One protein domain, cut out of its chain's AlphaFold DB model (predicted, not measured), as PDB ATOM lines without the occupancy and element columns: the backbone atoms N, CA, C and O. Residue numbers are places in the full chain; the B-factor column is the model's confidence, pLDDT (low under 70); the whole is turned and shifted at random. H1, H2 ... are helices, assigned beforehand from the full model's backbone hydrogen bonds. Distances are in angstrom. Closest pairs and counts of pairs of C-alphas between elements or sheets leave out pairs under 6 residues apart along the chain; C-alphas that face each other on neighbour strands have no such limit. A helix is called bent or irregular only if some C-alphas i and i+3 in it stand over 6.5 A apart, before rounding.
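This is residues 1 to 92 of the 106 residues of an uncharacterized protein of Rhizobium sp. PP-F2F-G48 (UniProt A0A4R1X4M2). The model is an open, flattened hook: one very long curved helix, H1, makes the shaft and the bend, and at its far end the short helix H2 turns the chain so that a third helix, H3, folds back into the mouth of the hook. The space between H3 and the arms of H1, H1a and H1b, is empty, and no helix touches another. The printed part has 92 residues with three named helices, in the order H1, H2, H3, and no named strand; the class is all helix. It is extended, with a radius of gyration of the C-alphas of 24.5 A, and the C-alphas span 74 by 37 by 12 A, only just flat.

H1, residues 3 to 61, was assigned as one helix by its hydrogen bonds but is bent: C-alphas 45 and 48 are 6.9 A apart. Its arms are H1a, residues 3 to 45, and H1b, residues 48 to 61, and their lines are about perpendicular, at 86 degrees. H1a has a kink of 40 degrees near residue 31. H1b and H2, residues 64 to 70, meet only through their link. H2 and H3, residues 72 to 92, are close but not clearly touching; their closest C-alphas are those of Ala 68 and Ile 75, 6.6 A apart. These two run opposite ways at a steep tilt of 47 degrees. H3 is apart from H1a and from H1b, and H2 is apart from H1a. In H1b every O i to N i+4 pair is within hydrogen-bond range; in H1a it is 35 of 39, in H2 2 of 3 and in H3 15 of 17.

H1a begins at C-alpha 3, (225.338, 243.973, 204.009), and its 43 residues measure 59.8 A from first to last C-alpha. H1b measures 19.4 A, from Pro 48 to Gly 61. H2, Val 64 to Glu 70, begins at C-alpha 64, (216.632, 248.605, 138.634), and measures 10.0 A. H3 measures 30.5 A, from Pro 72 to C-alpha 92 at (232.868, 250.465, 163.969).

The C-alphas of Met 1 and Ala 63, 74.8 A apart, are the two farthest apart. The first and last printed C-alphas, of Met 1 and Ile 92, are 46.4 A apart. Residues 1 to 63, 69 to 74 and 77 to 92 stand free. The printed part has no cut, and the links H1 to H2 and H2 to H3 are tight. The mean pLDDT of the printed part is 77.0; 29 residues are under 70, namely residues 1 to 5, residue 25, residues 28 to 35 and residues 61 to 75.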
ATOM      1  N   MET A   1     225.454 239.574 209.107       54.09
ATOM      2  CA  MET A   1     226.764 240.175 208.764       54.09
ATOM      3  C   MET A   1     227.031 240.090 207.250       54.09
ATOM      4  O   MET A   1     228.089 239.640 206.856       54.09
ATOM      5  N   SER A   2     226.073 240.498 206.395       54.50
ATOM      6  CA  SER A   2     226.125 240.286 204.923       54.50
ATOM      7  C   SER A   2     225.943 241.567 204.088       54.50
ATOM      8  O   SER A   2     226.095 241.528 202.876       54.50
ATOM      9  N   LEU A   3     225.606 242.704 204.709       58.84
ATOM     10  CA  LEU A   3     225.338 243.973 204.009       58.84
ATOM     11  C   LEU A   3     226.599 244.831 203.793       58.84
ATOM     12  O   LEU A   3     226.597 245.719 202.940       58.84
ATOM     13  N   ASN A   4     227.663 244.573 204.566       63.69
ATOM     14  CA  ASN A   4     228.915 245.326 204.471       63.69
ATOM     15  C   ASN A   4     229.741 244.889 203.253       63.69
ATOM     16  O   ASN A   4     230.191 245.741 202.496       63.69
ATOM     17  N   SER A   5     229.829 243.576 203.006       67.75
ATOM     18  CA  SER A   5     230.612 243.009 201.902       67.75
ATOM     19  C   SER A   5     230.074 243.411 200.528       67.75
ATOM     20  O   SER A   5     230.837 243.870 199.695       67.75
ATOM     21  N   SER A   6     228.754 243.378 200.304       74.50
ATOM     22  CA  SER A   6     228.181 243.796 199.013       74.50
ATOM     23  C   SER A   6     228.407 245.281 198.702       74.50
ATOM     24  O   SER A   6     228.548 245.652 197.541       74.50
ATOM     25  N   ASN A   7     228.448 246.148 199.721       75.00
ATOM     26  CA  ASN A   7     228.779 247.563 199.525       75.00
ATOM     27  C   ASN A   7     230.271 247.773 199.242       75.00
ATOM     28  O   ASN A   7     230.619 248.639 198.438       75.00
ATOM     29  N   GLU A   8     231.144 246.999 199.885       81.38
ATOM     30  CA  GLU A   8     232.583 247.005 199.609       81.38
ATOM     31  C   GLU A   8     232.890 246.489 198.199       81.38
ATOM     32  O   GLU A   8     233.624 247.149 197.469       81.38
ATOM     33  N   ASP A   9     232.240 245.411 197.762       80.69
ATOM     34  CA  ASP A   9     232.397 244.849 196.416       80.69
ATOM     35  C   ASP A   9     231.939 245.836 195.331       80.69
ATOM     36  O   ASP A   9     232.612 246.031 194.318       80.69
ATOM     37  N   VAL A  10     230.817 246.532 195.556       84.50
ATOM     38  CA  VAL A  10     230.321 247.572 194.638       84.50
ATOM     39  C   VAL A  10     231.272 248.768 194.579       84.50
ATOM     40  O   VAL A  10     231.439 249.365 193.513       84.50
ATOM     41  N   ARG A  11     231.904 249.136 195.699       87.38
ATOM     42  CA  ARG A  11     232.916 250.200 195.732       87.38
ATOM     43  C   ARG A  11     234.184 249.787 194.995       87.38
ATOM     44  O   ARG A  11     234.639 250.543 194.144       87.38
ATOM     45  N   ALA A  12     234.681 248.579 195.243       87.19
ATOM     46  CA  ALA A  12     235.840 248.032 194.549       87.19
ATOM     47  C   ALA A  12     235.609 247.957 193.031       87.19
ATOM     48  O   ALA A  12     236.475 248.345 192.251       87.19
ATOM     49  N   LEU A  13     234.410 247.548 192.602       89.06
ATOM     50  CA  LEU A  13     234.052 247.506 191.185       89.06
ATOM     51  C   LEU A  13     234.001 248.905 190.558       89.06
ATOM     52  O   LEU A  13     234.473 249.096 189.440       89.06
ATOM     53  N   ARG A  14     233.446 249.895 191.266       88.69
ATOM     54  CA  ARG A  14     233.408 251.288 190.793       88.69
ATOM     55  C   ARG A  14     234.805 251.881 190.658       88.69
ATOM     56  O   ARG A  14     235.062 252.559 189.666       88.69
ATOM     57  N   ASP A  15     235.693 251.597 191.604       92.44
ATOM     58  CA  ASP A  15     237.089 252.033 191.549       92.44
ATOM     59  C   ASP A  15     237.843 251.367 190.396       92.44
ATOM     60  O   ASP A  15     238.618 252.027 189.701       92.44
ATOM     61  N   GLU A  16     237.585 250.085 190.136       86.38
ATOM     62  CA  GLU A  16     238.185 249.374 189.009       86.38
ATOM     63  C   GLU A  16     237.686 249.926 187.671       86.38
ATOM     64  O   GLU A  16     238.491 250.221 186.791       86.38
ATOM     65  N   VAL A  17     236.378 250.156 187.527       89.69
ATOM     66  CA  VAL A  17     235.805 250.788 186.327       89.69
ATOM     67  C   VAL A  17     236.384 252.187 186.134       89.69
ATOM     68  O   VAL A  17     236.829 252.507 185.036       89.69
ATOM     69  N   ALA A  18     236.467 253.002 187.189       87.56
ATOM     70  CA  ALA A  18     237.063 254.333 187.111       87.56
ATOM     71  C   ALA A  18     238.539 254.279 186.683       87.56
ATOM     72  O   ALA A  18     238.987 255.103 185.879       87.56
ATOM     73  N   ARG A  19     239.295 253.288 187.168       88.88
ATOM     74  CA  ARG A  19     240.688 253.055 186.774       88.88
ATOM     75  C   ARG A  19     240.798 252.603 185.317       88.88
ATOM     76  O   ARG A  19     241.631 253.136 184.587       88.88
ATOM     77  N   LEU A  20     239.958 251.670 184.879       85.06
ATOM     78  CA  LEU A  20     239.924 251.186 183.498       85.06
ATOM     79  C   LEU A  20     239.548 252.308 182.531       85.06
ATOM     80  O   LEU A  20     240.258 252.517 181.552       85.06
ATOM     81  N   THR A  21     238.517 253.096 182.846       82.38
ATOM     82  CA  THR A  21     238.152 254.296 182.084       82.38
ATOM     83  C   THR A  21     239.321 255.274 182.022       82.38
ATOM     84  O   THR A  21     239.666 255.736 180.942       82.38
ATOM     85  N   LYS A  22     240.016 255.540 183.136       80.75
ATOM     86  CA  LYS A  22     241.202 256.414 183.153       80.75
ATOM     87  C   LYS A  22     242.297 255.922 182.200       80.75
ATOM     88  O   LYS A  22     242.868 256.725 181.462       80.75
ATOM     89  N   ILE A  23     242.593 254.622 182.224       82.38
ATOM     90  CA  ILE A  23     243.609 253.996 181.369       82.38
ATOM     91  C   ILE A  23     243.187 254.100 179.899       82.38
ATOM     92  O   ILE A  23     243.958 254.623 179.094       82.38
ATOM     93  N   VAL A  24     241.957 253.695 179.576       77.44
ATOM     94  CA  VAL A  24     241.387 253.750 178.224       77.44
ATOM     95  C   VAL A  24     241.361 255.176 177.688       77.44
ATOM     96  O   VAL A  24     241.906 255.405 176.618       77.44
ATOM     97  N   SER A  25     240.848 256.161 178.427       67.88
ATOM     98  CA  SER A  25     240.793 257.550 177.953       67.88
ATOM     99  C   SER A  25     242.192 258.161 177.767       67.88
ATOM    100  O   SER A  25     242.418 258.927 176.831       67.88
ATOM    101  N   SER A  26     243.169 257.799 178.611       72.00
ATOM    102  CA  SER A  26     244.555 258.289 178.487       72.00
ATOM    103  C   SER A  26     245.321 257.704 177.291       72.00
ATOM    104  O   SER A  26     246.210 258.363 176.747       72.00
ATOM    105  N   GLN A  27     244.979 256.480 176.877       70.12
ATOM    106  CA  GLN A  27     245.554 255.823 175.699       70.12
ATOM    107  C   GLN A  27     244.768 256.165 174.426       70.12
ATOM    108  O   GLN A  27     245.365 256.428 173.383       70.12
ATOM    109  N   GLY A  28     243.442 256.252 174.534       63.78
ATOM    110  CA  GLY A  28     242.512 256.562 173.455       63.78
ATOM    111  C   GLY A  28     242.752 257.940 172.852       63.78
ATOM    112  O   GLY A  28     242.809 258.053 171.636       63.78
ATOM    113  N   ALA A  29     243.018 258.969 173.666       61.09
ATOM    114  CA  ALA A  29     243.266 260.323 173.161       61.09
ATOM    115  C   ALA A  29     244.498 260.428 172.235       61.09
ATOM    116  O   ALA A  29     244.494 261.223 171.299       61.09
ATOM    117  N   ARG A  30     245.544 259.619 172.471       59.84
ATOM    118  CA  ARG A  30     246.754 259.587 171.626       59.84
ATOM    119  C   ARG A  30     246.585 258.676 170.415       59.84
ATOM    120  O   ARG A  30     246.993 259.038 169.320       59.84
ATOM    121  N   ALA A  31     245.939 257.524 170.594       63.25
ATOM    122  CA  ALA A  31     245.609 256.631 169.486       63.25
ATOM    123  C   ALA A  31     244.636 257.289 168.488       63.25
ATOM    124  O   ALA A  31     244.702 257.019 167.290       63.25
ATOM    125  N   TYR A  32     243.764 258.180 168.963       58.72
ATOM    126  CA  TYR A  32     242.783 258.880 168.142       58.72
ATOM    127  C   TYR A  32     243.412 259.838 167.118       58.72
ATOM    128  O   TYR A  32     242.948 259.852 165.979       58.72
ATOM    129  N   SER A  33     244.468 260.601 167.454       63.12
ATOM    130  CA  SER A  33     245.072 261.531 166.479       63.12
ATOM    131  C   SER A  33     245.756 260.792 165.331       63.12
ATOM    132  O   SER A  33     245.462 261.067 164.171       63.12
ATOM    133  N   ASP A  34     246.572 259.783 165.644       68.62
ATOM    134  CA  ASP A  34     247.280 258.980 164.639       68.62
ATOM    135  C   ASP A  34     246.315 258.184 163.751       68.62
ATOM    136  O   ASP A  34     246.549 257.999 162.554       68.62
ATOM    137  N   THR A  35     245.212 257.705 164.331       67.12
ATOM    138  CA  THR A  35     244.182 256.979 163.579       67.12
ATOM    139  C   THR A  35     243.387 257.925 162.687       67.12
ATOM    140  O   THR A  35     243.067 257.556 161.560       67.12
ATOM    141  N   ARG A  36     243.098 259.151 163.144       71.50
ATOM    142  CA  ARG A  36     242.395 260.163 162.351       71.50
ATOM    143  C   ARG A  36     243.202 260.580 161.126       71.50
ATOM    144  O   ARG A  36     242.612 260.686 160.056       71.50
ATOM    145  N   ASP A  37     244.507 260.786 161.257       73.94
ATOM    146  CA  ASP A  37     245.345 261.200 160.126       73.94
ATOM    147  C   ASP A  37     245.442 260.088 159.070       73.94
ATOM    148  O   ASP A  37     245.227 260.331 157.883       73.94
ATOM    149  N   LYS A  38     245.611 258.832 159.505       74.94
ATOM    150  CA  LYS A  38     245.561 257.662 158.610       74.94
ATOM    151  C   LYS A  38     244.184 257.449 157.983       74.94
ATOM    152  O   LYS A  38     244.082 257.052 156.824       74.94
ATOM    153  N   ALA A  39     243.116 257.703 158.737       77.75
ATOM    154  CA  ALA A  39     241.753 257.627 158.227       77.75
ATOM    155  C   ALA A  39     241.468 258.738 157.210       77.75
ATOM    156  O   ALA A  39     240.780 258.480 156.227       77.75
ATOM    157  N   ALA A  40     242.005 259.944 157.412       74.88
ATOM    158  CA  ALA A  40     241.883 261.053 156.473       74.88
ATOM    159  C   ALA A  40     242.595 260.739 155.152       74.88
ATOM    160  O   ALA A  40     241.989 260.888 154.094       74.88
ATOM    161  N   GLU A  41     243.817 260.205 155.209       80.56
ATOM    162  CA  GLU A  41     244.566 259.775 154.024       80.56
ATOM    163  C   GLU A  41     243.842 258.645 153.268       80.56
ATOM    164  O   GLU A  41     243.647 258.716 152.052       80.56
ATOM    165  N   ALA A  42     243.357 257.629 153.989       80.69
ATOM    166  CA  ALA A  42     242.585 256.539 153.397       80.69
ATOM    167  C   ALA A  42     241.255 257.024 152.796       80.69
ATOM    168  O   ALA A  42     240.849 256.559 151.727       80.69
ATOM    169  N   TYR A  43     240.577 257.966 153.455       80.00
ATOM    170  CA  TYR A  43     239.344 258.568 152.958       80.00
ATOM    171  C   TYR A  43     239.594 259.392 151.697       80.00
ATOM    172  O   TYR A  43     238.858 259.244 150.726       80.00
ATOM    173  N   GLU A  44     240.635 260.221 151.672       84.25
ATOM    174  CA  GLU A  44     240.985 261.054 150.521       84.25
ATOM    175  C   GLU A  44     241.374 260.200 149.304       84.25
ATOM    176  O   GLU A  44     240.930 260.475 148.186       84.25
ATOM    177  N   ALA A  45     242.079 259.088 149.527       84.38
ATOM    178  CA  ALA A  45     242.375 258.102 148.491       84.38
ATOM    179  C   ALA A  45     241.121 257.350 148.001       84.38
ATOM    180  O   ALA A  45     240.993 257.080 146.804       84.38
ATOM    181  N   ALA A  46     240.179 257.018 148.889       84.31
ATOM    182  CA  ALA A  46     238.981 256.240 148.560       84.31
ATOM    183  C   ALA A  46     237.820 257.082 147.996       84.31
ATOM    184  O   ALA A  46     237.036 256.587 147.181       84.31
ATOM    185  N   ALA A  47     237.709 258.357 148.377       87.44
ATOM    186  CA  ALA A  47     236.655 259.283 147.968       87.44
ATOM    187  C   ALA A  47     236.432 259.361 146.443       87.44
ATOM    188  O   ALA A  47     235.273 259.270 146.016       87.44
ATOM    189  N   PRO A  48     237.465 259.483 145.580       88.19
ATOM    190  CA  PRO A  48     237.252 259.527 144.134       88.19
ATOM    191  C   PRO A  48     236.707 258.205 143.575       88.19
ATOM    192  O   PRO A  48     235.869 258.228 142.670       88.19
ATOM    193  N   TYR A  49     237.127 257.058 144.117       86.88
ATOM    194  CA  TYR A  49     236.623 255.746 143.701       86.88
ATOM    195  C   TYR A  49     235.187 255.523 144.164       86.88
ATOM    196  O   TYR A  49     234.348 255.115 143.362       86.88
ATOM    197  N   ALA A  50     234.877 255.873 145.414       86.31
ATOM    198  CA  ALA A  50     233.521 255.825 145.945       86.31
ATOM    199  C   ALA A  50     232.576 256.710 145.121       86.31
ATOM    200  O   ALA A  50     231.511 256.261 144.701       86.31
ATOM    201  N   LYS A  51     232.993 257.940 144.789       86.69
ATOM    202  CA  LYS A  51     232.214 258.857 143.946       86.69
ATOM    203  C   LYS A  51     231.969 258.287 142.547       86.69
ATOM    204  O   LYS A  51     230.845 258.387 142.052       86.69
ATOM    205  N   LYS A  52     232.976 257.659 141.926       87.69
ATOM    206  CA  LYS A  52     232.820 256.964 140.637       87.69
ATOM    207  C   LYS A  52     231.835 255.801 140.749       87.69
ATOM    208  O   LYS A  52     230.883 255.761 139.975       87.69
ATOM    209  N   ALA A  53     231.999 254.918 141.730       86.06
ATOM    210  CA  ALA A  53     231.108 253.779 141.944       86.06
ATOM    211  C   ALA A  53     229.655 254.225 142.167       86.06
ATOM    212  O   ALA A  53     228.754 253.751 141.481       86.06
ATOM    213  N   VAL A  54     229.431 255.218 143.033       86.44
ATOM    214  CA  VAL A  54     228.104 255.805 143.268       86.44
ATOM    215  C   VAL A  54     227.532 256.417 141.990       86.44
ATOM    216  O   VAL A  54     226.348 256.248 141.711       86.44
ATOM    217  N   SER A  55     228.344 257.113 141.190       86.44
ATOM    218  CA  SER A  55     227.875 257.694 139.929       86.44
ATOM    219  C   SER A  55     227.460 256.634 138.904       86.44
ATOM    220  O   SER A  55     226.453 256.832 138.227       86.44
ATOM    221  N   GLN A  56     228.165 255.497 138.844       83.50
ATOM    222  CA  GLN A  56     227.815 254.377 137.964       83.50
ATOM    223  C   GLN A  56     226.557 253.656 138.447       83.50
ATOM    224  O   GLN A  56     225.606 253.511 137.686       83.50
ATOM    225  N   VAL A  57     226.474 253.341 139.742       82.88
ATOM    226  CA  VAL A  57     225.265 252.762 140.346       82.88
ATOM    227  C   VAL A  57     224.062 253.689 140.172       82.88
ATOM    228  O   VAL A  57     222.959 253.221 139.939       82.88
ATOM    229  N   LYS A  58     224.237 255.014 140.234       82.00
ATOM    230  CA  LYS A  58     223.156 255.976 139.966       82.00
ATOM    231  C   LYS A  58     222.729 255.987 138.494       82.00
ATOM    232  O   LYS A  58     221.552 256.212 138.214       82.00
ATOM    233  N   ALA A  59     223.669 255.795 137.570       81.75
ATOM    234  CA  ALA A  59     223.386 255.721 136.140       81.75
ATOM    235  C   ALA A  59     222.622 254.434 135.785       81.75
ATOM    236  O   ALA A  59     221.617 254.506 135.082       81.75
ATOM    237  N   GLU A  60     223.031 253.296 136.345       74.38
ATOM    238  CA  GLU A  60     222.419 251.978 136.118       74.38
ATOM    239  C   GLU A  60     221.162 251.749 136.979       74.38
ATOM    240  O   GLU A  60     220.202 251.111 136.558       74.38
ATOM    241  N   GLY A  61     221.110 252.349 138.167       68.44
ATOM    242  CA  GLY A  61     220.045 252.197 139.159       68.44
ATOM    243  C   GLY A  61     218.676 252.692 138.702       68.44
ATOM    244  O   GLY A  61     217.655 252.200 139.178       68.44
ATOM    245  N   ARG A  62     218.620 253.615 137.732       64.19
ATOM    246  CA  ARG A  62     217.347 254.016 137.107       64.19
ATOM    247  C   ARG A  62     216.656 252.857 136.378       64.19
ATOM    248  O   ARG A  62     215.438 252.899 136.262       64.19
ATOM    249  N   ALA A  63     217.397 251.829 135.956       63.03
ATOM    250  CA  ALA A  63     216.857 250.622 135.324       63.03
ATOM    251  C   ALA A  63     216.478 249.514 136.331       63.03
ATOM    252  O   ALA A  63     215.776 248.568 135.985       63.03
ATOM    253  N   VAL A  64     216.886 249.630 137.601       61.38
ATOM    254  CA  VAL A  64     216.632 248.605 138.634       61.38
ATOM    255  C   VAL A  64     215.154 248.552 139.049       61.38
ATOM    256  O   VAL A  64     214.694 247.525 139.540       61.38
ATOM    257  N   ALA A  65     214.379 249.615 138.793       63.03
ATOM    258  CA  ALA A  65     212.937 249.639 139.052       63.03
ATOM    259  C   ALA A  65     212.154 248.592 138.235       63.03
ATOM    260  O   ALA A  65     211.151 248.073 138.730       63.03
ATOM    261  N   ASP A  66     212.626 248.244 137.034       59.78
ATOM    262  CA  ASP A  66     212.004 247.203 136.208       59.78
ATOM    263  C   ASP A  66     212.463 245.797 136.626       59.78
ATOM    264  O   ASP A  66     211.634 244.903 136.782       59.78
ATOM    265  N   VAL A  67     213.740 245.625 136.989       60.00
ATOM    266  CA  VAL A  67     214.284 244.349 137.508       60.00
ATOM    267  C   VAL A  67     213.668 243.965 138.863       60.00
ATOM    268  O   VAL A  67     213.470 242.786 139.164       60.00
ATOM    269  N   ALA A  68     213.304 244.954 139.685       58.41
ATOM    270  CA  ALA A  68     212.621 244.739 140.960       58.41
ATOM    271  C   ALA A  68     211.213 244.167 140.818       58.41
ATOM    272  O   ALA A  68     210.761 243.445 141.710       58.41
ATOM    273  N   ARG A  69     210.528 244.470 139.709       61.75
ATOM    274  CA  ARG A  69     209.230 243.861 139.399       61.75
ATOM    275  C   ARG A  69     209.364 242.402 138.986       61.75
ATOM    276  O   ARG A  69     208.460 241.628 139.277       61.75
ATOM    277  N   GLU A  70     210.466 242.029 138.340       64.88
ATOM    278  CA  GLU A  70     210.670 240.675 137.813       64.88
ATOM    279  C   GLU A  70     211.266 239.708 138.848       64.88
ATOM    280  O   GLU A  70     210.883 238.539 138.881       64.88
ATOM    281  N   HIS A  71     212.142 240.176 139.748       61.12
ATOM    282  CA  HIS A  71     212.819 239.313 140.727       61.12
ATOM    283  C   HIS A  71     212.908 239.926 142.142       61.12
ATOM    284  O   HIS A  71     213.999 240.275 142.611       61.12
ATOM    285  N   PRO A  72     211.787 239.989 142.891       61.03
ATOM    286  CA  PRO A  72     211.754 240.561 144.243       61.03
ATOM    287  C   PRO A  72     212.666 239.826 145.243       61.03
ATOM    288  O   PRO A  72     213.254 240.447 146.128       61.03
ATOM    289  N   THR A  73     212.853 238.512 145.084       60.50
ATOM    290  CA  THR A  73     213.732 237.693 145.936       60.50
ATOM    291  C   THR A  73     215.225 237.915 145.679       60.50
ATOM    292  O   THR A  73     216.018 237.773 146.608       60.50
ATOM    293  N   GLY A  74     215.626 238.305 144.464       62.19
ATOM    294  CA  GLY A  74     217.026 238.597 144.126       62.19
ATOM    295  C   GLY A  74     217.501 239.956 144.647       62.19
ATOM    296  O   GLY A  74     218.648 240.100 145.058       62.19
ATOM    297  N   ILE A  75     216.610 240.948 144.704       69.69
ATOM    298  CA  ILE A  75     216.931 242.278 145.241       69.69
ATOM    299  C   ILE A  75     217.037 242.268 146.765       69.69
ATOM    300  O   ILE A  75     217.881 242.968 147.327       69.69
ATOM    301  N   ALA A  76     216.227 241.451 147.441       71.25
ATOM    302  CA  ALA A  76     216.247 241.356 148.896       71.25
ATOM    303  C   ALA A  76     217.639 240.985 149.438       71.25
ATOM    304  O   ALA A  76     218.089 241.582 150.411       71.25
ATOM    305  N   SER A  77     218.361 240.066 148.787       76.56
ATOM    306  CA  SER A  77     219.704 239.660 149.225       76.56
ATOM    307  C   SER A  77     220.743 240.772 149.055       76.56
ATOM    308  O   SER A  77     221.557 240.984 149.952       76.56
ATOM    309  N   VAL A  78     220.680 241.536 147.959       81.19
ATOM    310  CA  VAL A  78     221.564 242.689 147.719       81.19
ATOM    311  C   VAL A  78     221.312 243.791 148.746       81.19
ATOM    312  O   VAL A  78     222.260 244.335 149.309       81.19
ATOM    313  N   VAL A  79     220.043 244.094 149.039       85.38
ATOM    314  CA  VAL A  79     219.667 245.094 150.048       85.38
ATOM    315  C   VAL A  79     220.105 244.658 151.441       85.38
ATOM    316  O   VAL A  79     220.684 245.459 152.173       85.38
ATOM    317  N   VAL A  80     219.881 243.394 151.809       88.56
ATOM    318  CA  VAL A  80     220.328 242.844 153.096       88.56
ATOM    319  C   VAL A  80     221.846 242.914 153.209       88.56
ATOM    320  O   VAL A  80     222.348 243.354 154.238       88.56
ATOM    321  N   LEU A  81     222.583 242.560 152.155       88.25
ATOM    322  CA  LEU A  81     224.042 242.630 152.157       88.25
ATOM    323  C   LEU A  81     224.539 244.076 152.278       88.25
ATOM    324  O   LEU A  81     225.386 244.361 153.121       88.25
ATOM    325  N   ALA A  82     223.985 245.001 151.493       88.56
ATOM    326  CA  ALA A  82     224.313 246.423 151.579       88.56
ATOM    327  C   ALA A  82     224.012 246.990 152.976       88.56
ATOM    328  O   ALA A  82     224.814 247.738 153.532       88.56
ATOM    329  N   THR A  83     222.891 246.578 153.573       90.12
ATOM    330  CA  THR A  83     222.507 246.950 154.939       90.12
ATOM    331  C   THR A  83     223.476 246.368 155.962       90.12
ATOM    332  O   THR A  83     223.935 247.096 156.836       90.12
ATOM    333  N   ALA A  84     223.846 245.092 155.842       94.19
ATOM    334  CA  ALA A  84     224.798 244.441 156.737       94.19
ATOM    335  C   ALA A  84     226.168 245.131 156.700       94.19
ATOM    336  O   ALA A  84     226.748 245.405 157.750       94.19
ATOM    337  N   ILE A  85     226.651 245.485 155.505       90.94
ATOM    338  CA  ILE A  85     227.895 246.245 155.329       90.94
ATOM    339  C   ILE A  85     227.761 247.637 155.958       90.94
ATOM    340  O   ILE A  85     228.632 248.050 156.722       90.94
ATOM    341  N   GLY A  86     226.663 248.347 155.688       90.81
ATOM    342  CA  GLY A  86     226.407 249.672 156.254       90.81
ATOM    343  C   GLY A  86     226.366 249.664 157.783       90.81
ATOM    344  O   GLY A  86     226.996 250.510 158.417       90.81
ATOM    345  N   VAL A  87     225.693 248.679 158.382       94.19
ATOM    346  CA  VAL A  87     225.636 248.485 159.837       94.19
ATOM    347  C   VAL A  87     227.014 248.164 160.401       94.19
ATOM    348  O   VAL A  87     227.396 248.761 161.402       94.19
ATOM    349  N   ALA A  88     227.785 247.277 159.767       91.06
ATOM    350  CA  ALA A  88     229.125 246.929 160.236       91.06
ATOM    351  C   ALA A  88     230.052 248.153 160.260       91.06
ATOM    352  O   ALA A  88     230.684 248.436 161.277       91.06
ATOM    353  N   VAL A  89     230.080 248.927 159.171       88.50
ATOM    354  CA  VAL A  89     230.873 250.162 159.086       88.50
ATOM    355  C   VAL A  89     230.384 251.193 160.106       88.50
ATOM    356  O   VAL A  89     231.191 251.766 160.838       88.50
ATOM    357  N   GLY A  90     229.069 251.399 160.204       84.88
ATOM    358  CA  GLY A  90     228.468 252.332 161.157       84.88
ATOM    359  C   GLY A  90     228.735 251.961 162.616       84.88
ATOM    360  O   GLY A  90     229.000 252.842 163.427       84.88
ATOM    361  N   TYR A  91     228.736 250.671 162.952       88.00
ATOM    362  CA  TYR A  91     229.037 250.180 164.295       88.00
ATOM    363  C   TYR A  91     230.504 250.414 164.677       88.00
ATOM    364  O   TYR A  91     230.796 250.852 165.792       88.00
ATOM    365  N   ILE A  92     231.437 250.202 163.745       84.12
ATOM    366  CA  ILE A  92     232.868 250.465 163.969       84.12
ATOM    367  C   ILE A  92     233.115 251.968 164.181       84.12
ATOM    368  O   ILE A  92     233.785 252.355 165.137       84.12
TER     369      ILE A  92